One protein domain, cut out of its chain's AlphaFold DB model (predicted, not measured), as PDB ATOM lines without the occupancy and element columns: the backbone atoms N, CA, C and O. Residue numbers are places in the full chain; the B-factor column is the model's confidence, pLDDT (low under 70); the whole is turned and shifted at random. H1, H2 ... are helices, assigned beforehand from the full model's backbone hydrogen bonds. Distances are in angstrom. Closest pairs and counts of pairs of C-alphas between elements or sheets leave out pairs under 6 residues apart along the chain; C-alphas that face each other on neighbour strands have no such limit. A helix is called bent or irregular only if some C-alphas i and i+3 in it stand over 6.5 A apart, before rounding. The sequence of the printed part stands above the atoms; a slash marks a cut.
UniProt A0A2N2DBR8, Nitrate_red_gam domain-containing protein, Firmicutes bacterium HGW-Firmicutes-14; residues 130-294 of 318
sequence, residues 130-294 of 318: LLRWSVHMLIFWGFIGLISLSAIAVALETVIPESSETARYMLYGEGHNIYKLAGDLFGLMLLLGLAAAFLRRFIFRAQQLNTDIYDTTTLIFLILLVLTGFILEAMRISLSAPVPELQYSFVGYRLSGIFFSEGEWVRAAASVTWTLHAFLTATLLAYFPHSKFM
ATOM      1  N   LEU A 130      94.075  38.490  -0.717       94.44
ATOM      2  CA  LEU A 130      95.309  37.853  -0.248       94.44
ATOM      3  C   LEU A 130      95.712  36.647  -1.103       94.44
ATOM      4  O   LEU A 130      96.891  36.486  -1.394       94.44
ATOM      5  N   LEU A 131      94.750  35.840  -1.568       93.19
ATOM      6  CA  LEU A 131      95.030  34.707  -2.456       93.19
ATOM      7  C   LEU A 131      95.569  35.168  -3.815       93.19
ATOM      8  O   LEU A 131      96.491  34.573  -4.363       93.19
ATOM      9  N   ARG A 132      94.992  36.228  -4.394       93.62
ATOM     10  CA  ARG A 132      95.489  36.770  -5.667       93.62
ATOM     11  C   ARG A 132      96.906  37.303  -5.505       93.62
ATOM     12  O   ARG A 132      97.744  37.061  -6.369       93.62
ATOM     13  N   TRP A 133      97.136  38.018  -4.410       96.25
ATOM     14  CA  TRP A 133      98.434  38.568  -4.070       96.25
ATOM     15  C   TRP A 133      99.473  37.474  -3.849       96.25
ATOM     16  O   TRP A 133     100.512  37.525  -4.490       96.25
ATOM     17  N   SER A 134      99.189  36.443  -3.050       97.75
ATOM     18  CA  SER A 134     100.154  35.369  -2.786       97.75
ATOM     19  C   SER A 134     100.563  34.634  -4.065       97.75
ATOM     20  O   SER A 134     101.752  34.456  -4.314       97.75
ATOM     21  N   VAL A 135      99.597  34.298  -4.929       97.31
ATOM     22  CA  VAL A 135      99.860  33.698  -6.249       97.31
ATOM     23  C   VAL A 135     100.755  34.605  -7.094       97.31
ATOM     24  O   VAL A 135     101.719  34.136  -7.693       97.31
ATOM     25  N   HIS A 136     100.460  35.905  -7.140       95.31
ATOM     26  CA  HIS A 136     101.239  36.841  -7.941       95.31
ATOM     27  C   HIS A 136     102.635  37.090  -7.354       95.31
ATOM     28  O   HIS A 136     103.591  37.205  -8.110       95.31
ATOM     29  N   MET A 137     102.789  37.095  -6.031       97.62
ATOM     30  CA  MET A 137     104.083  37.222  -5.359       97.62
ATOM     31  C   MET A 137     104.990  36.021  -5.623       97.62
ATOM     32  O   MET A 137     106.178  36.208  -5.877       97.62
ATOM     33  N   LEU A 138     104.430  34.806  -5.624       98.50
ATOM     34  CA  LEU A 138     105.145  33.587  -6.004       98.50
ATOM     35  C   LEU A 138     105.664  33.663  -7.446       98.50
ATOM     36  O   LEU A 138     106.840  33.402  -7.691       98.50
ATOM     37  N   ILE A 139     104.810  34.085  -8.385       97.81
ATOM     38  CA  ILE A 139     105.200  34.265  -9.791       97.81
ATOM     39  C   ILE A 139     106.242  35.380  -9.923       97.81
ATOM     40  O   ILE A 139     107.267  35.182 -10.567       97.81
ATOM     41  N   PHE A 140     106.004  36.540  -9.314       97.00
ATOM     42  CA  PHE A 140     106.856  37.719  -9.434       97.00
ATOM     43  C   PHE A 140     108.266  37.459  -8.900       97.00
ATOM     44  O   PHE A 140     109.231  37.611  -9.645       97.00
ATOM     45  N   TRP A 141     108.399  37.021  -7.644       97.88
ATOM     46  CA  TRP A 141     109.715  36.776  -7.050       97.88
ATOM     47  C   TRP A 141     110.388  35.526  -7.604       97.88
ATOM     48  O   TRP A 141     111.604  35.535  -7.765       97.88
ATOM     49  N   GLY A 142     109.622  34.492  -7.963       98.31
ATOM     50  CA  GLY A 142     110.171  33.333  -8.658       98.31
ATOM     51  C   GLY A 142     110.765  33.715 -10.018       98.31
ATOM     52  O   GLY A 142     111.908  33.387 -10.320       98.31
ATOM     53  N   PHE A 143     110.033  34.489 -10.821       96.75
ATOM     54  CA  PHE A 143     110.492  34.933 -12.138       96.75
ATOM     55  C   PHE A 143     111.661  35.924 -12.061       96.75
ATOM     56  O   PHE A 143     112.679  35.721 -12.723       96.75
ATOM     57  N   ILE A 144     111.546  36.973 -11.237       96.19
ATOM     58  CA  ILE A 144     112.615  37.964 -11.054       96.19
ATOM     59  C   ILE A 144     113.865  37.300 -10.473       96.19
ATOM     60  O   ILE A 144     114.954  37.537 -10.986       96.19
ATOM     61  N   GLY A 145     113.719  36.422  -9.478       97.62
ATOM     62  CA  GLY A 145     114.832  35.688  -8.881       97.62
ATOM     63  C   GLY A 145     115.595  34.839  -9.900       97.62
ATOM     64  O   GLY A 145     116.816  34.947  -9.990       97.62
ATOM     65  N   LEU A 146     114.893  34.068 -10.737       96.94
ATOM     66  CA  LEU A 146     115.526  33.263 -11.792       96.94
ATOM     67  C   LEU A 146     116.242  34.121 -12.846       96.94
ATOM     68  O   LEU A 146     117.353  33.784 -13.268       96.94
ATOM     69  N   ILE A 147     115.651  35.249 -13.258       94.88
ATOM     70  CA  ILE A 147     116.309  36.183 -14.185       94.88
ATOM     71  C   ILE A 147     117.555  36.790 -13.542       94.88
ATOM     72  O   ILE A 147     118.598  36.863 -14.190       94.88
ATOM     73  N   SER A 148     117.480  37.191 -12.273       96.19
ATOM     74  CA  SER A 148     118.628  37.724 -11.540       96.19
ATOM     75  C   SER A 148     119.755  36.699 -11.434       96.19
ATOM     76  O   SER A 148     120.900  37.038 -11.717       96.19
ATOM     77  N   LEU A 149     119.452  35.438 -11.115       94.88
ATOM     78  CA  LEU A 149     120.447  34.360 -11.089       94.88
ATOM     79  C   LEU A 149     121.058  34.095 -12.470       94.88
ATOM     80  O   LEU A 149     122.254  33.820 -12.569       94.88
ATOM     81  N   SER A 150     120.270  34.221 -13.538       92.19
ATOM     82  CA  SER A 150     120.771  34.105 -14.913       92.19
ATOM     83  C   SER A 150     121.716  35.260 -15.261       92.19
ATOM     84  O   SER A 150     122.785  35.040 -15.826       92.19
ATOM     85  N   ALA A 151     121.368  36.491 -14.875       92.12
ATOM     86  CA  ALA A 151     122.222  37.660 -15.068       92.12
ATOM     87  C   ALA A 151     123.527  37.562 -14.261       92.12
ATOM     88  O   ALA A 151     124.592  37.891 -14.780       92.12
ATOM     89  N   ILE A 152     123.455  37.062 -13.022       91.25
ATOM     90  CA  ILE A 152     124.627  36.798 -12.179       91.25
ATOM     91  C   ILE A 152     125.537  35.756 -12.838       91.25
ATOM     92  O   ILE A 152     126.738  35.992 -12.925       91.25
ATOM     93  N   ALA A 153     124.987  34.650 -13.352       88.44
ATOM     94  CA  ALA A 153     125.772  33.631 -14.051       88.44
ATOM     95  C   ALA A 153     126.503  34.210 -15.271       88.44
ATOM     96  O   ALA A 153     127.715  34.054 -15.394       88.44
ATOM     97  N   VAL A 154     125.800  34.971 -16.117       87.69
ATOM     98  CA  VAL A 154     126.419  35.635 -17.276       87.69
ATOM     99  C   VAL A 154     127.509  36.616 -16.839       87.69
ATOM    100  O   VAL A 154     128.577  36.653 -17.449       87.69
ATOM    101  N   ALA A 155     127.283  37.403 -15.785       88.62
ATOM    102  CA  ALA A 155     128.284  38.336 -15.274       88.62
ATOM    103  C   ALA A 155     129.536  37.614 -14.751       88.62
ATOM    104  O   ALA A 155     130.652  38.043 -15.043       88.62
ATOM    105  N   LEU A 156     129.363  36.504 -14.028       85.56
ATOM    106  CA  LEU A 156     130.466  35.679 -13.528       85.56
ATOM    107  C   LEU A 156     131.281  35.052 -14.663       85.56
ATOM    108  O   LEU A 156     132.500  35.006 -14.564       85.56
ATOM    109  N   GLU A 157     130.625  34.605 -15.734       82.12
ATOM    110  CA  GLU A 157     131.289  33.945 -16.865       82.12
ATOM    111  C   GLU A 157     131.942  34.925 -17.854       82.12
ATOM    112  O   GLU A 157     132.909  34.571 -18.527       82.12
ATOM    113  N   THR A 158     131.414  36.148 -17.991       82.88
ATOM    114  CA  THR A 158     131.815  37.059 -19.087       82.88
ATOM    115  C   THR A 158     132.445  38.373 -18.642       82.88
ATOM    116  O   THR A 158     133.200  38.970 -19.412       82.88
ATOM    117  N   VAL A 159     132.144  38.846 -17.431       89.31
ATOM    118  CA  VAL A 159     132.575  40.166 -16.942       89.31
ATOM    119  C   VAL A 159     133.630  40.031 -15.853       89.31
ATOM    120  O   VAL A 159     134.613  40.773 -15.846       89.31
ATOM    121  N   ILE A 160     133.431  39.097 -14.924       86.00
ATOM    122  CA  ILE A 160     134.304  38.918 -13.768       86.00
ATOM    123  C   ILE A 160     135.466  37.987 -14.151       86.00
ATOM    124  O   ILE A 160     135.226  36.895 -14.662       86.00
ATOM    125  N   PRO A 161     136.734  38.367 -13.906       87.69
ATOM    126  CA  PRO A 161     137.863  37.480 -14.161       87.69
ATOM    127  C   PRO A 161     137.761  36.194 -13.335       87.69
ATOM    128  O   PRO A 161     137.593  36.253 -12.115       87.69
ATOM    129  N   GLU A 162     137.951  35.041 -13.976       80.81
ATOM    130  CA  GLU A 162     137.906  33.728 -13.309       80.81
ATOM    131  C   GLU A 162     138.917  33.598 -12.160       80.81
ATOM    132  O   GLU A 162     138.691  32.867 -11.200       80.81
ATOM    133  N   SER A 163     140.035  34.328 -12.234       84.69
ATOM    134  CA  SER A 163     141.060  34.356 -11.187       84.69
ATOM    135  C   SER A 163     140.656  35.150  -9.942       84.69
ATOM    136  O   SER A 163     141.380  35.109  -8.948       84.69
ATOM    137  N   SER A 164     139.543  35.887  -9.982       90.44
ATOM    138  CA  SER A 164     139.061  36.643  -8.828       90.44
ATOM    139  C   SER A 164     138.540  35.717  -7.728       90.44
ATOM    140  O   SER A 164     137.949  34.668  -7.989       90.44
ATOM    141  N   GLU A 165     138.723  36.137  -6.479       90.56
ATOM    142  CA  GLU A 165     138.206  35.420  -5.311       90.56
ATOM    143  C   GLU A 165     136.682  35.268  -5.378       90.56
ATOM    144  O   GLU A 165     136.154  34.184  -5.140       90.56
ATOM    145  N   THR A 166     135.983  36.316  -5.823       88.94
ATOM    146  CA  THR A 166     134.528  36.309  -6.010       88.94
ATOM    147  C   THR A 166     134.074  35.252  -7.013       88.94
ATOM    148  O   THR A 166     133.142  34.503  -6.722       88.94
ATOM    149  N   ALA A 167     134.722  35.156  -8.182       87.44
ATOM    150  CA  ALA A 167     134.374  34.141  -9.177       87.44
ATOM    151  C   ALA A 167     134.623  32.732  -8.630       87.44
ATOM    152  O   ALA A 167     133.758  31.867  -8.744       87.44
ATOM    153  N   ARG A 168     135.759  32.508  -7.957       87.00
ATOM    154  CA  ARG A 168     136.074  31.207  -7.352       87.00
ATOM    155  C   ARG A 168     135.070  30.806  -6.273       87.00
ATOM    156  O   ARG A 168     134.593  29.674  -6.288       87.00
ATOM    157  N   TYR A 169     134.720  31.728  -5.378       90.12
ATOM    158  CA  TYR A 169     133.732  31.499  -4.325       90.12
ATOM    159  C   TYR A 169     132.351  31.156  -4.898       90.12
ATOM    160  O   TYR A 169     131.695  30.228  -4.427       90.12
ATOM    161  N   MET A 170     131.919  31.872  -5.938       90.19
ATOM    162  CA  MET A 170     130.573  31.730  -6.492       90.19
ATOM    163  C   MET A 170     130.424  30.557  -7.476       90.19
ATOM    164  O   MET A 170     129.330  30.014  -7.619       90.19
ATOM    165  N   LEU A 171     131.505  30.157  -8.151       83.19
ATOM    166  CA  LEU A 171     131.499  29.047  -9.112       83.19
ATOM    167  C   LEU A 171     131.854  27.698  -8.475       83.19
ATOM    168  O   LEU A 171     131.307  26.683  -8.895       83.19
ATOM    169  N   TYR A 172     132.738  27.681  -7.470       82.31
ATOM    170  CA  TYR A 172     133.280  26.438  -6.896       82.31
ATOM    171  C   TYR A 172     133.170  26.337  -5.371       82.31
ATOM    172  O   TYR A 172     133.385  25.259  -4.827       82.31
ATOM    173  N   GLY A 173     132.883  27.437  -4.672       87.62
ATOM    174  CA  GLY A 173     132.796  27.476  -3.210       87.62
ATOM    175  C   GLY A 173     131.362  27.434  -2.678       87.62
ATOM    176  O   GLY A 173     130.416  27.083  -3.383       87.62
ATOM    177  N   GLU A 174     131.184  27.856  -1.426       90.31
ATOM    178  CA  GLU A 174     129.868  27.903  -0.768       90.31
ATOM    179  C   GLU A 174     128.866  28.818  -1.485       90.31
ATOM    180  O   GLU A 174     127.662  28.553  -1.479       90.31
ATOM    181  N   GLY A 175     129.348  29.857  -2.176       90.62
ATOM    182  CA  GLY A 175     128.506  30.711  -3.011       90.62
ATOM    183  C   GLY A 175     127.771  29.923  -4.097       90.62
ATOM    184  O   GLY A 175     126.601  30.195  -4.368       90.62
ATOM    185  N   HIS A 176     128.404  28.884  -4.649       88.94
ATOM    186  CA  HIS A 176     127.782  27.997  -5.629       88.94
ATOM    187  C   HIS A 176     126.616  27.194  -5.031       88.94
ATOM    188  O   HIS A 176     125.588  26.991  -5.680       88.94
ATOM    189  N   ASN A 177     126.738  26.780  -3.769       92.38
ATOM    190  CA  ASN A 177     125.688  26.057  -3.055       92.38
ATOM    191  C   ASN A 177     124.481  26.964  -2.778       92.38
ATOM    192  O   ASN A 177     123.339  26.573  -3.023       92.38
ATOM    193  N   ILE A 178     124.729  28.209  -2.359       93.56
ATOM    194  CA  ILE A 178     123.678  29.223  -2.182       93.56
ATOM    195  C   ILE A 178     123.001  29.537  -3.522       93.56
ATOM    196  O   ILE A 178     121.778  29.651  -3.581       93.56
ATOM    197  N   TYR A 179     123.774  29.635  -4.608       92.81
ATOM    198  CA  TYR A 179     123.247  29.839  -5.957       92.81
ATOM    199  C   TYR A 179     122.279  28.723  -6.376       92.81
ATOM    200  O   TYR A 179     121.177  29.017  -6.839       92.81
ATOM    201  N   LYS A 180     122.656  27.452  -6.169       92.62
ATOM    202  CA  LYS A 180     121.787  26.292  -6.444       92.62
ATOM    203  C   LYS A 180     120.512  26.321  -5.608       92.62
ATOM    204  O   LYS A 180     119.422  26.189  -6.158       92.62
ATOM    205  N   LEU A 181     120.646  26.575  -4.305       96.56
ATOM    206  CA  LEU A 181     119.513  26.670  -3.385       96.56
ATOM    207  C   LEU A 181     118.527  27.764  -3.801       96.56
ATOM    208  O   LEU A 181     117.319  27.540  -3.819       96.56
ATOM    209  N   ALA A 182     119.043  28.945  -4.150       97.19
ATOM    210  CA  ALA A 182     118.233  30.056  -4.627       97.19
ATOM    211  C   ALA A 182     117.534  29.710  -5.951       97.19
ATOM    212  O   ALA A 182     116.356  30.024  -6.115       97.19
ATOM    213  N   GLY A 183     118.235  29.036  -6.870       96.31
ATOM    214  CA  GLY A 183     117.673  28.558  -8.132       96.31
ATOM    215  C   GLY A 183     116.471  27.641  -7.920       96.31
ATOM    216  O   GLY A 183     115.394  27.911  -8.455       96.31
ATOM    217  N   ASP A 184     116.622  26.617  -7.080       96.44
ATOM    218  CA  ASP A 184     115.540  25.680  -6.772       96.44
ATOM    219  C   ASP A 184     114.388  26.347  -6.008       96.44
ATOM    220  O   ASP A 184     113.220  26.099  -6.316       96.44
ATOM    221  N   LEU A 185     114.688  27.246  -5.062       98.31
ATOM    222  CA  LEU A 185     113.672  28.004  -4.328       98.31
ATOM    223  C   LEU A 185     112.836  28.882  -5.267       98.31
ATOM    224  O   LEU A 185     111.607  28.795  -5.256       98.31
ATOM    225  N   PHE A 186     113.475  29.711  -6.098       98.62
ATOM    226  CA  PHE A 186     112.763  30.588  -7.028       98.62
ATOM    227  C   PHE A 186     112.041  29.800  -8.123       98.62
ATOM    228  O   PHE A 186     110.915  30.152  -8.482       98.62
ATOM    229  N   GLY A 187     112.633  28.702  -8.600       98.31
ATOM    230  CA  GLY A 187     111.979  27.757  -9.501       98.31
ATOM    231  C   GLY A 187     110.703  27.177  -8.900       98.31
ATOM    232  O   GLY A 187     109.662  27.162  -9.559       98.31
ATOM    233  N   LEU A 188     110.744  26.760  -7.632       98.44
ATOM    234  CA  LEU A 188     109.597  26.171  -6.950       98.44
ATOM    235  C   LEU A 188     108.521  27.220  -6.667       98.44
ATOM    236  O   LEU A 188     107.341  26.961  -6.903       98.44
ATOM    237  N   MET A 189     108.914  28.419  -6.227       98.75
ATOM    238  CA  MET A 189     107.997  29.550  -6.072       98.75
ATOM    239  C   MET A 189     107.265  29.837  -7.384       98.75
ATOM    240  O   MET A 189     106.035  29.909  -7.397       98.75
ATOM    241  N   LEU A 190     108.002  29.933  -8.494       98.62
ATOM    242  CA  LEU A 190     107.410  30.178  -9.801       98.62
ATOM    243  C   LEU A 190     106.470  29.033 -10.203       98.62
ATOM    244  O   LEU A 190     105.334  29.299 -10.585       98.62
ATOM    245  N   LEU A 191     106.887  27.771 -10.057       98.50
ATOM    246  CA  LEU A 191     106.060  26.611 -10.404       98.50
ATOM    247  C   LEU A 191     104.748  26.573  -9.610       98.50
ATOM    248  O   LEU A 191     103.682  26.396 -10.200       98.50
ATOM    249  N   LEU A 192     104.803  26.784  -8.292       98.56
ATOM    250  CA  LEU A 192     103.619  26.811  -7.427       98.56
ATOM    251  C   LEU A 192     102.689  27.977  -7.778       98.56
ATOM    252  O   LEU A 192     101.472  27.801  -7.858       98.56
ATOM    253  N   GLY A 193     103.255  29.159  -8.038       98.56
ATOM    254  CA  GLY A 193     102.498  30.324  -8.485       98.56
ATOM    255  C   GLY A 193     101.784  30.077  -9.817       98.56
ATOM    256  O   GLY A 193     100.589  30.355  -9.943       98.56
ATOM    257  N   LEU A 194     102.478  29.491 -10.797       98.06
ATOM    258  CA  LEU A 194     101.912  29.156 -12.105       98.06
ATOM    259  C   LEU A 194     100.851  28.057 -12.008       98.06
ATOM    260  O   LEU A 194      99.798  28.185 -12.630       98.06
ATOM    261  N   ALA A 195     101.079  27.020 -11.198       97.94
ATOM    262  CA  ALA A 195     100.091  25.975 -10.945       97.94
ATOM    263  C   ALA A 195      98.815  26.572 -10.335       97.94
ATOM    264  O   ALA A 195      97.719  26.364 -10.853       97.94
ATOM    265  N   ALA A 196      98.939  27.404  -9.299       97.38
ATOM    266  CA  ALA A 196      97.790  28.069  -8.692       97.38
ATOM    267  C   ALA A 196      97.078  29.027  -9.667       97.38
ATOM    268  O   ALA A 196      95.845  29.090  -9.688       97.38
ATOM    269  N   ALA A 197      97.822  29.749 -10.513       95.75
ATOM    270  CA  ALA A 197      97.248  30.587 -11.564       95.75
ATOM    271  C   ALA A 197      96.490  29.759 -12.616       95.75
ATOM    272  O   ALA A 197      95.387  30.145 -13.008       95.75
ATOM    273  N   PHE A 198      97.037  28.612 -13.025       95.62
ATOM    274  CA  PHE A 198      96.400  27.672 -13.946       95.62
ATOM    275  C   PHE A 198      95.092  27.123 -13.372       95.62
ATOM    276  O   PHE A 198      94.044  27.228 -14.013       95.62
ATOM    277  N   LEU A 199      95.120  26.627 -12.131       95.06
ATOM    278  CA  LEU A 199      93.938  26.106 -11.441       95.06
ATOM    279  C   LEU A 199      92.831  27.165 -11.346       95.06
ATOM    280  O   LEU A 199      91.681  26.898 -11.696       95.06
ATOM    281  N   ARG A 200      93.170  28.396 -10.943       92.75
ATOM    282  CA  ARG A 200      92.207  29.508 -10.835       92.75
ATOM    283  C   ARG A 200      91.581  29.905 -12.169       92.75
ATOM    284  O   ARG A 200      90.444  30.378 -12.183       92.75
ATOM    285  N   ARG A 201      92.319  29.737 -13.267       92.44
ATOM    286  CA  ARG A 201      91.909  30.165 -14.604       92.44
ATOM    287  C   ARG A 201      91.069  29.115 -15.326       92.44
ATOM    288  O   ARG A 201      90.015  29.453 -15.851       92.44
ATOM    289  N   PHE A 202      91.502  27.856 -15.320       92.38
ATOM    290  CA  PHE A 202      90.889  26.811 -16.149       92.38
ATOM    291  C   PHE A 202      89.963  25.871 -15.380       92.38
ATOM    292  O   PHE A 202      88.958  25.429 -15.940       92.38
ATOM    293  N   ILE A 203      90.269  25.595 -14.107       91.38
ATOM    294  CA  ILE A 203      89.485  24.666 -13.284       91.38
ATOM    295  C   ILE A 203      88.415  25.429 -12.510       91.38
ATOM    296  O   ILE A 203      87.228  25.226 -12.736       91.38
ATOM    297  N   PHE A 204      88.825  26.361 -11.649       90.31
ATOM    298  CA  PHE A 204      87.883  27.132 -10.831       90.31
ATOM    299  C   PHE A 204      87.189  28.254 -11.601       90.31
ATOM    300  O   PHE A 204      86.205  28.796 -11.105       90.31
ATOM    301  N   ARG A 205      87.711  28.615 -12.784       84.69
ATOM    302  CA  ARG A 205      87.155  29.631 -13.694       84.69
ATOM    303  C   ARG A 205      86.660  30.867 -12.941       84.69
ATOM    304  O   ARG A 205      85.495  31.247 -13.037       84.69
ATOM    305  N   ALA A 206      87.540  31.460 -12.132       80.00
ATOM    306  CA  ALA A 206      87.158  32.578 -11.277       80.00
ATOM    307  C   ALA A 206      86.523  33.699 -12.121       80.00
ATOM    308  O   ALA A 206      87.172  34.223 -13.022       80.00
ATOM    309  N   GLN A 207      85.283  34.084 -11.800       76.56
ATOM    310  CA  GLN A 207      84.442  34.979 -12.621       76.56
ATOM    311  C   GLN A 207      85.096  36.329 -12.968       76.56
ATOM    312  O   GLN A 207      84.750  36.962 -13.956       76.56
ATOM    313  N   GLN A 208      86.060  36.771 -12.160       77.88
ATOM    314  CA  GLN A 208      86.791  38.027 -12.341       77.88
ATOM    315  C   GLN A 208      87.913  37.943 -13.395       77.88
ATOM    316  O   GLN A 208      88.559  38.955 -13.668       77.88
ATOM    317  N   LEU A 209      88.218  36.755 -13.930       79.06
ATOM    318  CA  LEU A 209      89.307  36.534 -14.881       79.06
ATOM    319  C   LEU A 209      88.756  36.363 -16.298       79.06
ATOM    320  O   LEU A 209      88.224  35.310 -16.640       79.06
ATOM    321  N   ASN A 210      88.971  37.368 -17.145       81.31
ATOM    322  CA  ASN A 210      88.831  37.192 -18.586       81.31
ATOM    323  C   ASN A 210      90.139  36.608 -19.138       81.31
ATOM    324  O   ASN A 210      91.204  37.196 -18.952       81.31
ATOM    325  N   THR A 211      90.064  35.427 -19.747       85.88
ATOM    326  CA  THR A 211      91.236  34.712 -20.260       85.88
ATOM    327  C   THR A 211      91.281  34.828 -21.763       85.88
ATOM    328  O   THR A 211      90.406  34.302 -22.445       85.88
ATOM    329  N   ASP A 212      92.327  35.465 -22.272       88.25
ATOM    330  CA  ASP A 212      92.604  35.474 -23.702       88.25
ATOM    331  C   ASP A 212      93.759  34.534 -24.072       88.25
ATOM    332  O   ASP A 212      94.371  33.848 -23.237       88.25
ATOM    333  N   ILE A 213      94.044  34.489 -25.373       89.44
ATOM    334  CA  ILE A 213      95.103  33.651 -25.923       89.44
ATOM    335  C   ILE A 213      96.488  34.068 -25.419       89.44
ATOM    336  O   ILE A 213      97.329  33.202 -25.193       89.44
ATOM    337  N   TYR A 214      96.728  35.363 -25.190       90.06
ATOM    338  CA  TYR A 214      98.019  35.864 -24.718       90.06
ATOM    339  C   TYR A 214      98.284  35.443 -23.268       90.06
ATOM    340  O   TYR A 214      99.383  34.982 -22.971       90.06
ATOM    341  N   ASP A 215      97.278  35.508 -22.391       89.69
ATOM    342  CA  ASP A 215      97.379  35.006 -21.014       89.69
ATOM    343  C   ASP A 215      97.709  33.514 -20.990       89.69
ATOM    344  O   ASP A 215      98.591  33.067 -20.255       89.69
ATOM    345  N   THR A 216      96.986  32.744 -21.805       91.75
ATOM    346  CA  THR A 216      97.142  31.290 -21.886       91.75
ATOM    347  C   THR A 216      98.515  30.922 -22.438       91.75
ATOM    348  O   THR A 216      99.199  30.073 -21.870       91.75
ATOM    349  N   THR A 217      98.951  31.611 -23.495       92.81
ATOM    350  CA  THR A 217     100.267  31.417 -24.114       92.81
ATOM    351  C   THR A 217     101.377  31.701 -23.107       92.81
ATOM    352  O   THR A 217     102.205  30.828 -22.864       92.81
ATOM    353  N   THR A 218     101.363  32.870 -22.455       92.75
ATOM    354  CA  THR A 218     102.334  33.227 -21.410       92.75
ATOM    355  C   THR A 218     102.395  32.174 -20.306       92.75
ATOM    356  O   THR A 218     103.482  31.741 -19.927       92.75
ATOM    357  N   LEU A 219     101.236  31.750 -19.797       94.69
ATOM    358  CA  LEU A 219     101.161  30.801 -18.693       94.69
ATOM    359  C   LEU A 219     101.745  29.434 -19.073       94.69
ATOM    360  O   LEU A 219     102.557  28.894 -18.325       94.69
ATOM    361  N   ILE A 220     101.381  28.898 -20.242       94.31
ATOM    362  CA  ILE A 220     101.905  27.615 -20.732       94.31
ATOM    363  C   ILE A 220     103.414  27.709 -20.980       94.31
ATOM    364  O   ILE A 220     104.152  26.834 -20.533       94.31
ATOM    365  N   PHE A 221     103.890  28.777 -21.629       94.44
ATOM    366  CA  PHE A 221     105.320  28.968 -21.886       94.44
ATOM    367  C   PHE A 221     106.141  28.999 -20.596       94.44
ATOM    368  O   PHE A 221     107.169  28.328 -20.516       94.44
ATOM    369  N   LEU A 222     105.686  29.732 -19.574       96.25
ATOM    370  CA  LEU A 222     106.374  29.782 -18.283       96.25
ATOM    371  C   LEU A 222     106.380  28.422 -17.577       96.25
ATOM    372  O   LEU A 222     107.411  28.037 -17.029       96.25
ATOM    373  N   ILE A 223     105.266  27.681 -17.613       97.94
ATOM    374  CA  ILE A 223     105.196  26.332 -17.031       97.94
ATOM    375  C   ILE A 223     106.199  25.410 -17.728       97.94
ATOM    376  O   ILE A 223     107.000  24.767 -17.055       97.94
ATOM    377  N   LEU A 224     106.212  25.381 -19.064       97.88
ATOM    378  CA  LEU A 224     107.156  24.561 -19.827       97.88
ATOM    379  C   LEU A 224     108.612  24.943 -19.540       97.88
ATOM    380  O   LEU A 224     109.456  24.061 -19.385       97.88
ATOM    381  N   LEU A 225     108.916  26.238 -19.434       97.44
ATOM    382  CA  LEU A 225     110.262  26.720 -19.134       97.44
ATOM    383  C   LEU A 225     110.732  26.235 -17.756       97.44
ATOM    384  O   LEU A 225     111.816  25.668 -17.647       97.44
ATOM    385  N   VAL A 226     109.907  26.373 -16.716       98.12
ATOM    386  CA  VAL A 226     110.273  25.926 -15.361       98.12
ATOM    387  C   VAL A 226     110.360  24.404 -15.264       98.12
ATOM    388  O   VAL A 226     111.311  23.883 -14.687       98.12
ATOM    389  N   LEU A 227     109.414  23.677 -15.870       98.19
ATOM    390  CA  LEU A 227     109.430  22.213 -15.877       98.19
ATOM    391  C   LEU A 227     110.669  21.666 -16.585       98.19
ATOM    392  O   LEU A 227     111.356  20.807 -16.038       98.19
ATOM    393  N   THR A 228     110.991  22.180 -17.775       98.25
ATOM    394  CA  THR A 228     112.205  21.763 -18.496       98.25
ATOM    395  C   THR A 228     113.475  22.098 -17.716       98.25
ATOM    396  O   THR A 228     114.412  21.308 -17.755       98.25
ATOM    397  N   GLY A 229     113.494  23.202 -16.957       97.00
ATOM    398  CA  GLY A 229     114.600  23.548 -16.060       97.00
ATOM    399  C   GLY A 229     114.815  22.507 -14.958       97.00
ATOM    400  O   GLY A 229     115.916  21.976 -14.825       97.00
ATOM    401  N   PHE A 230     113.758  22.144 -14.220       98.12
ATOM    402  CA  PHE A 230     113.850  21.124 -13.166       98.12
ATOM    403  C   PHE A 230     114.169  19.725 -13.701       98.12
ATOM    404  O   PHE A 230     114.955  19.001 -13.093       98.12
ATOM    405  N   ILE A 231     113.589  19.343 -14.842       97.75
ATOM    406  CA  ILE A 231     113.877  18.055 -15.492       97.75
ATOM    407  C   ILE A 231     115.354  17.985 -15.891       97.75
ATOM    408  O   ILE A 231     116.023  16.989 -15.620       97.75
ATOM    409  N   LEU A 232     115.876  19.049 -16.502       96.38
ATOM    410  CA  LEU A 232     117.276  19.131 -16.901       96.38
ATOM    411  C   LEU A 232     118.224  19.073 -15.698       96.38
ATOM    412  O   LEU A 232     119.253  18.401 -15.766       96.38
ATOM    413  N   GLU A 233     117.875  19.745 -14.599       95.06
ATOM    414  CA  GLU A 233     118.639  19.694 -13.352       95.06
ATOM    415  C   GLU A 233     118.676  18.275 -12.774       95.06
ATOM    416  O   GLU A 233     119.746  17.769 -12.436       95.06
ATOM    417  N   ALA A 234     117.528  17.597 -12.730       95.69
ATOM    418  CA  ALA A 234     117.422  16.224 -12.249       95.69
ATOM    419  C   ALA A 234     118.265  15.240 -13.079       95.69
ATOM    420  O   ALA A 234     118.993  14.429 -12.506       95.69
ATOM    421  N   MET A 235     118.229  15.350 -14.414       94.75
ATOM    422  CA  MET A 235     119.080  14.559 -15.315       94.75
ATOM    423  C   MET A 235     120.569  14.880 -15.123       94.75
ATOM    424  O   MET A 235     121.416  13.992 -15.166       94.75
ATOM    425  N   ARG A 236     120.922  16.153 -14.902       91.94
ATOM    426  CA  ARG A 236     122.311  16.551 -14.630       91.94
ATOM    427  C   ARG A 236     122.817  15.909 -13.341       91.94
ATOM    428  O   ARG A 236     123.935  15.400 -13.324       91.94
ATOM    429  N   ILE A 237     122.002  15.926 -12.288       92.00
ATOM    430  CA  ILE A 237     122.329  15.327 -10.992       92.00
ATOM    431  C   ILE A 237     122.467  13.808 -11.117       92.00
ATOM    432  O   ILE A 237     123.445  13.270 -10.609       92.00
ATOM    433  N   SER A 238     121.568  13.124 -11.835       92.44
ATOM    434  CA  SER A 238     121.654  11.662 -11.996       92.44
ATOM    435  C   SER A 238     122.893  11.207 -12.776       92.44
ATOM    436  O   SER A 238     123.388  10.105 -12.560       92.44
ATOM    437  N   LEU A 239     123.418  12.060 -13.661       90.44
ATOM    438  CA  LEU A 239     124.661  11.830 -14.401       90.44
ATOM    439  C   LEU A 239     125.928  12.228 -13.625       90.44
ATOM    440  O   LEU A 239     127.032  11.930 -14.084       90.44
ATOM    441  N   SER A 240     125.791  12.939 -12.503       88.81
ATOM    442  CA  SER A 240     126.917  13.472 -11.730       88.81
ATOM    443  C   SER A 240     127.412  12.470 -10.688       88.81
ATOM    444  O   SER A 240     126.651  11.648 -10.182       88.81
ATOM    445  N   ALA A 241     128.693  12.564 -10.325       86.75
ATOM    446  CA  ALA A 241     129.220  11.804  -9.197       86.75
ATOM    447  C   ALA A 241     128.497  12.215  -7.897       86.75
ATOM    448  O   ALA A 241     128.244  13.408  -7.702       86.75
ATOM    449  N   PRO A 242     128.162  11.264  -7.007       86.19
ATOM    450  CA  PRO A 242     127.418  11.565  -5.792       86.19
ATOM    451  C   PRO A 242     128.289  12.377  -4.829       86.19
ATOM    452  O   PRO A 242     129.226  11.851  -4.233       86.19
ATOM    453  N   VAL A 243     127.956  13.658  -4.664       89.31
ATOM    454  CA  VAL A 243     128.593  14.566  -3.700       89.31
ATOM    455  C   VAL A 243     127.526  15.248  -2.829       89.31
ATOM    456  O   VAL A 243     126.407  15.463  -3.313       89.31
ATOM    457  N   PRO A 244     127.810  15.570  -1.551       89.94
ATOM    458  CA  PRO A 244     126.822  16.154  -0.634       89.94
ATOM    459  C   PRO A 244     126.172  17.447  -1.150       89.94
ATOM    460  O   PRO A 244     124.990  17.694  -0.918       89.94
ATOM    461  N   GLU A 245     126.910  18.250  -1.915       90.19
ATOM    462  CA  GLU A 245     126.495  19.558  -2.427       90.19
ATOM    463  C   GLU A 245     125.344  19.475  -3.442       90.19
ATOM    464  O   GLU A 245     124.669  20.473  -3.706       90.19
ATOM    465  N   LEU A 246     125.075  18.294  -4.011       89.56
ATOM    466  CA  LEU A 246     123.928  18.093  -4.901       89.56
ATOM    467  C   LEU A 246     122.592  18.327  -4.179       89.56
ATOM    468  O   LEU A 246     121.604  18.659  -4.827       89.56
ATOM    469  N   GLN A 247     122.562  18.218  -2.845       92.69
ATOM    470  CA  GLN A 247     121.359  18.420  -2.035       92.69
ATOM    471  C   GLN A 247     120.874  19.877  -2.002       92.69
ATOM    472  O   GLN A 247     119.704  20.107  -1.699       92.69
ATOM    473  N   TYR A 248     121.724  20.857  -2.338       92.31
ATOM    474  CA  TYR A 248     121.301  22.261  -2.441       92.31
ATOM    475  C   TYR A 248     120.339  22.491  -3.614       92.31
ATOM    476  O   TYR A 248     119.458  23.342  -3.517       92.31
ATOM    477  N   SER A 249     120.442  21.688  -4.677       93.56
ATOM    478  CA  SER A 249     119.409  21.570  -5.712       93.56
ATOM    479  C   SER A 249     118.329  20.583  -5.245       93.56
ATOM    480  O   SER A 249     118.154  19.516  -5.827       93.56
ATOM    481  N   PHE A 250     117.649  20.871  -4.134       96.19
ATOM    482  CA  PHE A 250     116.790  19.909  -3.433       96.19
ATOM    483  C   PHE A 250     115.632  19.339  -4.274       96.19
ATOM    484  O   PHE A 250     115.303  18.160  -4.127       96.19
ATOM    485  N   VAL A 251     115.013  20.120  -5.164       96.81
ATOM    486  CA  VAL A 251     113.963  19.639  -6.077       96.81
ATOM    487  C   VAL A 251     114.583  18.731  -7.129       96.81
ATOM    488  O   VAL A 251     114.135  17.595  -7.301       96.81
ATOM    489  N   GLY A 252     115.645  19.196  -7.792       93.88
ATOM    490  CA  GLY A 252     116.360  18.406  -8.795       93.88
ATOM    491  C   GLY A 252     116.904  17.098  -8.216       93.88
ATOM    492  O   GLY A 252     116.750  16.038  -8.817       93.88
ATOM    493  N   TYR A 253     117.458  17.148  -7.006       94.56
ATOM    494  CA  TYR A 253     117.990  16.003  -6.279       94.56
ATOM    495  C   TYR A 253     116.901  14.972  -5.994       94.56
ATOM    496  O   TYR A 253     117.085  13.788  -6.275       94.56
ATOM    497  N   ARG A 254     115.725  15.402  -5.521       95.81
ATOM    498  CA  ARG A 254     114.586  14.496  -5.313       95.81
ATOM    499  C   ARG A 254     114.086  13.872  -6.614       95.81
ATOM    500  O   ARG A 254     113.761  12.689  -6.622       95.81
ATOM    501  N   LEU A 255     114.049  14.638  -7.702       95.44
ATOM    502  CA  LEU A 255     113.607  14.153  -9.011       95.44
ATOM    503  C   LEU A 255     114.663  13.297  -9.729       95.44
ATOM    504  O   LEU A 255     114.307  12.506 -10.599       95.44
ATOM    505  N   SER A 256     115.943  13.405  -9.359       93.50
ATOM    506  CA  SER A 256     117.043  12.670 -10.003       93.50
ATOM    507  C   SER A 256     116.876  11.148  -9.918       93.50
ATOM    508  O   SER A 256     117.270  10.436 -10.840       93.50
ATOM    509  N   GLY A 257     116.190  10.664  -8.874       90.88
ATOM    510  CA  GLY A 257     115.836   9.256  -8.680       90.88
ATOM    511  C   GLY A 257     115.053   8.632  -9.845       90.88
ATOM    512  O   GLY A 257     115.097   7.422 -10.034       90.88
ATOM    513  N   ILE A 258     114.365   9.450 -10.650       92.56
ATOM    514  CA  ILE A 258     113.579   9.005 -11.812       92.56
ATOM    515  C   ILE A 258     114.494   8.554 -12.969       92.56
ATOM    516  O   ILE A 258     114.102   7.723 -13.785       92.56
ATOM    517  N   PHE A 259     115.724   9.072 -13.041       89.50
ATOM    518  CA  PHE A 259     116.632   8.922 -14.184       89.50
ATOM    519  C   PHE A 259     117.738   7.873 -13.949       89.50
ATOM    520  O   PHE A 259     118.848   8.023 -14.453       89.50
ATOM    521  N   PHE A 260     117.455   6.815 -13.180       70.69
ATOM    522  CA  PHE A 260     118.439   5.839 -12.673       70.69
ATOM    523  C   PHE A 260     118.901   4.742 -13.660       70.69
ATOM    524  O   PHE A 260     119.410   3.709 -13.226       70.69
ATOM    525  N   SER A 261     118.730   4.909 -14.975       64.50
ATOM    526  CA  SER A 261     119.074   3.874 -15.971       64.50
ATOM    527  C   SER A 261     120.270   4.235 -16.860       64.50
ATOM    528  O   SER A 261     120.749   5.366 -16.840       64.50
ATOM    529  N   GLU A 262     120.770   3.231 -17.596       64.31
ATOM    530  CA  GLU A 262     121.985   3.236 -18.428       64.31
ATOM    531  C   GLU A 262     122.277   4.608 -19.052       64.31
ATOM    532  O   GLU A 262     121.524   5.100 -19.891       64.31
ATOM    533  N   GLY A 263     123.364   5.248 -18.608       77.81
ATOM    534  CA  GLY A 263     123.542   6.698 -18.725       77.81
ATOM    535  C   GLY A 263     123.414   7.289 -20.134       77.81
ATOM    536  O   GLY A 263     123.103   8.467 -20.251       77.81
ATOM    537  N   GLU A 264     123.590   6.513 -21.204       87.12
ATOM    538  CA  GLU A 264     123.540   7.013 -22.584       87.12
ATOM    539  C   GLU A 264     122.193   7.633 -22.981       87.12
ATOM    540  O   GLU A 264     122.172   8.720 -23.568       87.12
ATOM    541  N   TRP A 265     121.056   7.020 -22.628       89.50
ATOM    542  CA  TRP A 265     119.760   7.626 -22.966       89.50
ATOM    543  C   TRP A 265     119.521   8.906 -22.156       89.50
ATOM    544  O   TRP A 265     118.998   9.877 -22.701       89.50
ATOM    545  N   VAL A 266     119.943   8.938 -20.881       92.19
ATOM    546  CA  VAL A 266     119.814  10.119 -20.014       92.19
ATOM    547  C   VAL A 266     120.655  11.256 -20.580       92.19
ATOM    548  O   VAL A 266     120.182  12.386 -20.647       92.19
ATOM    549  N   ARG A 267     121.875  10.967 -21.057       92.69
ATOM    550  CA  ARG A 267     122.732  11.954 -21.730       92.69
ATOM    551  C   ARG A 267     122.051  12.533 -22.966       92.69
ATOM    552  O   ARG A 267     122.017  13.752 -23.123       92.69
ATOM    553  N   ALA A 268     121.476  11.683 -23.820       92.50
ATOM    554  CA  ALA A 268     120.754  12.133 -25.009       92.50
ATOM    555  C   ALA A 268     119.519  12.979 -24.645       92.50
ATOM    556  O   ALA A 268     119.321  14.064 -25.198       92.50
ATOM    557  N   ALA A 269     118.724  12.532 -23.669       94.38
ATOM    558  CA  ALA A 269     117.556  13.252 -23.174       94.38
ATOM    559  C   ALA A 269     117.937  14.599 -22.537       94.38
ATOM    560  O   ALA A 269     117.271  15.602 -22.795       94.38
ATOM    561  N   ALA A 270     119.035  14.658 -21.781       94.94
ATOM    562  CA  ALA A 270     119.563  15.888 -21.198       94.94
ATOM    563  C   ALA A 270     120.005  16.874 -22.286       94.94
ATOM    564  O   ALA A 270     119.662  18.051 -22.216       94.94
ATOM    565  N   SER A 271     120.680  16.407 -23.343       95.12
ATOM    566  CA  SER A 271     121.042  17.238 -24.500       95.12
ATOM    567  C   SER A 271     119.831  17.834 -25.219       95.12
ATOM    568  O   SER A 271     119.828  19.023 -25.560       95.12
ATOM    569  N   VAL A 272     118.787  17.029 -25.441       96.31
ATOM    570  CA  VAL A 272     117.535  17.492 -26.058       96.31
ATOM    571  C   VAL A 272     116.823  18.480 -25.140       96.31
ATOM    572  O   VAL A 272     116.452  19.563 -25.586       96.31
ATOM    573  N   THR A 273     116.693  18.154 -23.854       97.38
ATOM    574  CA  THR A 273     116.022  18.999 -22.855       97.38
ATOM    575  C   THR A 273     116.749  20.329 -22.681       97.38
ATOM    576  O   THR A 273     116.103  21.372 -22.653       97.38
ATOM    577  N   TRP A 274     118.084  20.325 -22.656       96.88
ATOM    578  CA  TRP A 274     118.900  21.539 -22.620       96.88
ATOM    579  C   TRP A 274     118.646  22.423 -23.840       96.88
ATOM    580  O   TRP A 274     118.430  23.627 -23.709       96.88
ATOM    581  N   THR A 275     118.620  21.822 -25.034       96.25
ATOM    582  CA  THR A 275     118.382  22.550 -26.289       96.25
ATOM    583  C   THR A 275     116.965  23.121 -26.340       96.25
ATOM    584  O   THR A 275     116.781  24.278 -26.720       96.25
ATOM    585  N   LEU A 276     115.970  22.339 -25.913       97.50
ATOM    586  CA  LEU A 276     114.583  22.779 -25.790       97.50
ATOM    587  C   LEU A 276     114.461  23.939 -24.798       97.50
ATOM    588  O   LEU A 276     113.860  24.955 -25.131       97.50
ATOM    589  N   HIS A 277     115.053  23.815 -23.611       97.25
ATOM    590  CA  HIS A 277     115.025  24.860 -22.591       97.25
ATOM    591  C   HIS A 277     115.660  26.157 -23.112       97.25
ATOM    592  O   HIS A 277     115.045  27.217 -23.025       97.25
ATOM    593  N   ALA A 278     116.832  26.076 -23.752       96.00
ATOM    594  CA  ALA A 278     117.464  27.225 -24.397       96.00
ATOM    595  C   ALA A 278     116.531  27.882 -25.431       96.00
ATOM    596  O   ALA A 278     116.294  29.088 -25.379       96.00
ATOM    597  N   PHE A 279     115.911  27.093 -26.310       97.69
ATOM    598  CA  PHE A 279     114.957  27.607 -27.293       97.69
ATOM    599  C   PHE A 279     113.727  28.266 -26.653       97.69
ATOM    600  O   PHE A 279     113.298  29.333 -27.100       97.69
ATOM    601  N   LEU A 280     113.181  27.681 -25.582       97.56
ATOM    602  CA  LEU A 280     112.079  28.263 -24.814       97.56
ATOM    603  C   LEU A 280     112.477  29.614 -24.208       97.56
ATOM    604  O   LEU A 280     111.697  30.561 -24.293       97.56
ATOM    605  N   THR A 281     113.695  29.744 -23.667       95.88
ATOM    606  CA  THR A 281     114.184  31.025 -23.125       95.88
ATOM    607  C   THR A 281     114.332  32.099 -24.206       95.88
ATOM    608  O   THR A 281     113.841  33.213 -24.019       95.88
ATOM    609  N   ALA A 282     114.926  31.775 -25.363       96.56
ATOM    610  CA  ALA A 282     115.034  32.702 -26.494       96.56
ATOM    611  C   ALA A 282     113.658  33.130 -27.019       96.56
ATOM    612  O   ALA A 282     113.445  34.304 -27.324       96.56
ATOM    613  N   THR A 283     112.722  32.183 -27.101       96.50
ATOM    614  CA  THR A 283     111.355  32.436 -27.571       96.50
ATOM    615  C   THR A 283     110.602  33.338 -26.604       96.50
ATOM    616  O   THR A 283     109.983  34.306 -27.038       96.50
ATOM    617  N   LEU A 284     110.693  33.079 -25.295       94.62
ATOM    618  CA  LEU A 284     110.084  33.929 -24.275       94.62
ATOM    619  C   LEU A 284     110.638  35.356 -24.343       94.62
ATOM    620  O   LEU A 284     109.869  36.315 -24.288       94.62
ATOM    621  N   LEU A 285     111.958  35.493 -24.506       94.31
ATOM    622  CA  LEU A 285     112.616  36.789 -24.641       94.31
ATOM    623  C   LEU A 285     112.111  37.541 -25.880       94.31
ATOM    624  O   LEU A 285     111.686  38.686 -25.764       94.31
ATOM    625  N   ALA A 286     112.057  36.884 -27.043       96.44
ATOM    626  CA  ALA A 286     111.508  37.473 -28.266       96.44
ATOM    627  C   ALA A 286     110.021  37.847 -28.133       96.44
ATOM    628  O   ALA A 286     109.587  38.871 -28.651       96.44
ATOM    629  N   TYR A 287     109.234  37.031 -27.431       95.44
ATOM    630  CA  TYR A 287     107.799  37.230 -27.217       95.44
ATOM    631  C   TYR A 287     107.481  38.362 -26.226       95.44
ATOM    632  O   TYR A 287     106.402  38.962 -26.278       95.44
ATOM    633  N   PHE A 288     108.414  38.684 -25.329       94.50
ATOM    634  CA  PHE A 288     108.222  39.635 -24.234       94.50
ATOM    635  C   PHE A 288     107.652  40.999 -24.680       94.50
ATOM    636  O   PHE A 288     106.591  41.374 -24.168       94.50
ATOM    637  N   PRO A 289     108.246  41.745 -25.643       94.62
ATOM    638  CA  PRO A 289     107.759  43.077 -26.014       94.62
ATOM    639  C   PRO A 289     106.403  43.081 -26.731       94.62
ATOM    640  O   PRO A 289     105.712  44.109 -26.770       94.62
ATOM    641  N   HIS A 290     106.009  41.936 -27.288       91.50
ATOM    642  CA  HIS A 290     104.826  41.772 -28.132       91.50
ATOM    643  C   HIS A 290     103.625  41.174 -27.395       91.50
ATOM    644  O   HIS A 290     102.571  40.979 -27.993       91.50
ATOM    645  N   SER A 291     103.769  40.886 -26.104       91.56
ATOM    646  CA  SER A 291     102.754  40.197 -25.317       91.56
ATOM    647  C   SER A 291     102.331  40.998 -24.097       91.56
ATOM    648  O   SER A 291     102.810  42.108 -23.832       91.56
ATOM    649  N   LYS A 292     101.442  40.397 -23.306       87.56
ATOM    650  CA  LYS A 292     101.052  40.934 -22.009       87.56
ATOM    651  C   LYS A 292     102.220  41.022 -21.031       87.56
ATOM    652  O   LYS A 292     102.114  41.813 -20.106       87.56
ATOM    653  N   PHE A 293     103.355  40.337 -21.247       88.88
ATOM    654  CA  PHE A 293     104.561  40.487 -20.411       88.88
ATOM    655  C   PHE A 293     105.054  41.925 -20.277       88.88
ATOM    656  O   PHE A 293     105.637  42.258 -19.251       88.88
ATOM    657  N   MET A 294     104.734  42.804 -21.228       91.31
ATOM    658  CA  MET A 294     105.041  44.228 -21.102       91.31
ATOM    659  C   MET A 294     104.473  44.889 -19.839       91.31
ATOM    660  O   MET A 294     105.017  45.907 -19.419       91.31
TER     661      MET A 294
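This is residues 130 to 294 of the 318 residues of the protein "Nitrate_red_gam domain-containing protein" of Firmicutes bacterium HGW-Firmicutes-14 (UniProt A0A2N2DBR8). Four long helices stand side by side in a curved row, H1, H3, H4, H7, each running opposite to its neighbour at a tilt, and the two ends of the row, H1 and H7, are apart. Short H5 and H6 pack on H3, and H6 also on H4; H2 makes a corner with H3 where H3 begins, and residues 203 to 208 stick out where H3 ends. The printed part has 165 residues with seven named helices, H1 to H7 in chain order, and no named strand; its class is all helix. It is compact, with a radius of gyration of the C-alphas of 17.5 A and spans of 53 by 38 by 30 A.

Find C-alpha 174 at (129.868, 27.903, -0.768); from there H3, the longest helix by residues, runs 42.4 A to C-alpha 203 at (89.485, 24.666, -13.284). Before it come H1, residues 130 to 158 and 41.1 A long, and H2, residues 165 to 172. After it look for H4, residues 213 to 238 and 37.2 A long, then H5, residues 244 to 248, and H6, residues 250 to 259. H7, residues 263 to 290, runs 40.9 A to C-alpha 290 at (104.826, 41.772, -28.132); it is irregular, with C-alphas 286 and 289 7.1 A apart.

Start at H3, the hub, which touches five helices. It touches H1, closest at the C-alphas of Gly 142 and Phe 186, 4.1 A apart; they run opposite ways at 37 degrees, only just a steep tilt. H3 and H4 form a helical hairpin, opposite ways at 38 degrees, only just steep; residues 187 to 198 of H3 touch H4, and the closest C-alphas, of Gly 187 and Val 226, are 6.4 A apart. H2 touches H3 only at the corner, with the C-alphas of Met 170 and His 176 closest at 4.7 A. Residues 177 to 184 of H3 touch H5, closest at the C-alphas of Leu 181 and Tyr 248, 4.9 A. H6 is about perpendicular to H3, at 78 degrees, and touches it closest at the C-alphas of Asp 184 and Val 251, 6.3 A. Residues 230 to 238 of H4 touch H6, closest at the C-alphas of Ala 234 and Ser 256, 4.2 A. H7 touches H4 at a shallow tilt of 29 degrees, opposite ways; the closest C-alphas, of Leu 232 and Ala 270, are 5.8 A apart. In H1, H2, H3 and H4 every O i to N i+4 pair is within hydrogen-bond range; H7 has 22 of 24, H6 3 of 6, and H5 0 of 1 beside 2 of 2 O i to N i+3 pairs.

The two C-alphas farthest apart, of Ser 163 and Gln 207, are 56.6 A apart. The printed part has no cut and no long link. Mean pLDDT of the printed part is 92.3; look at residues 261 to 262 for the values under 70.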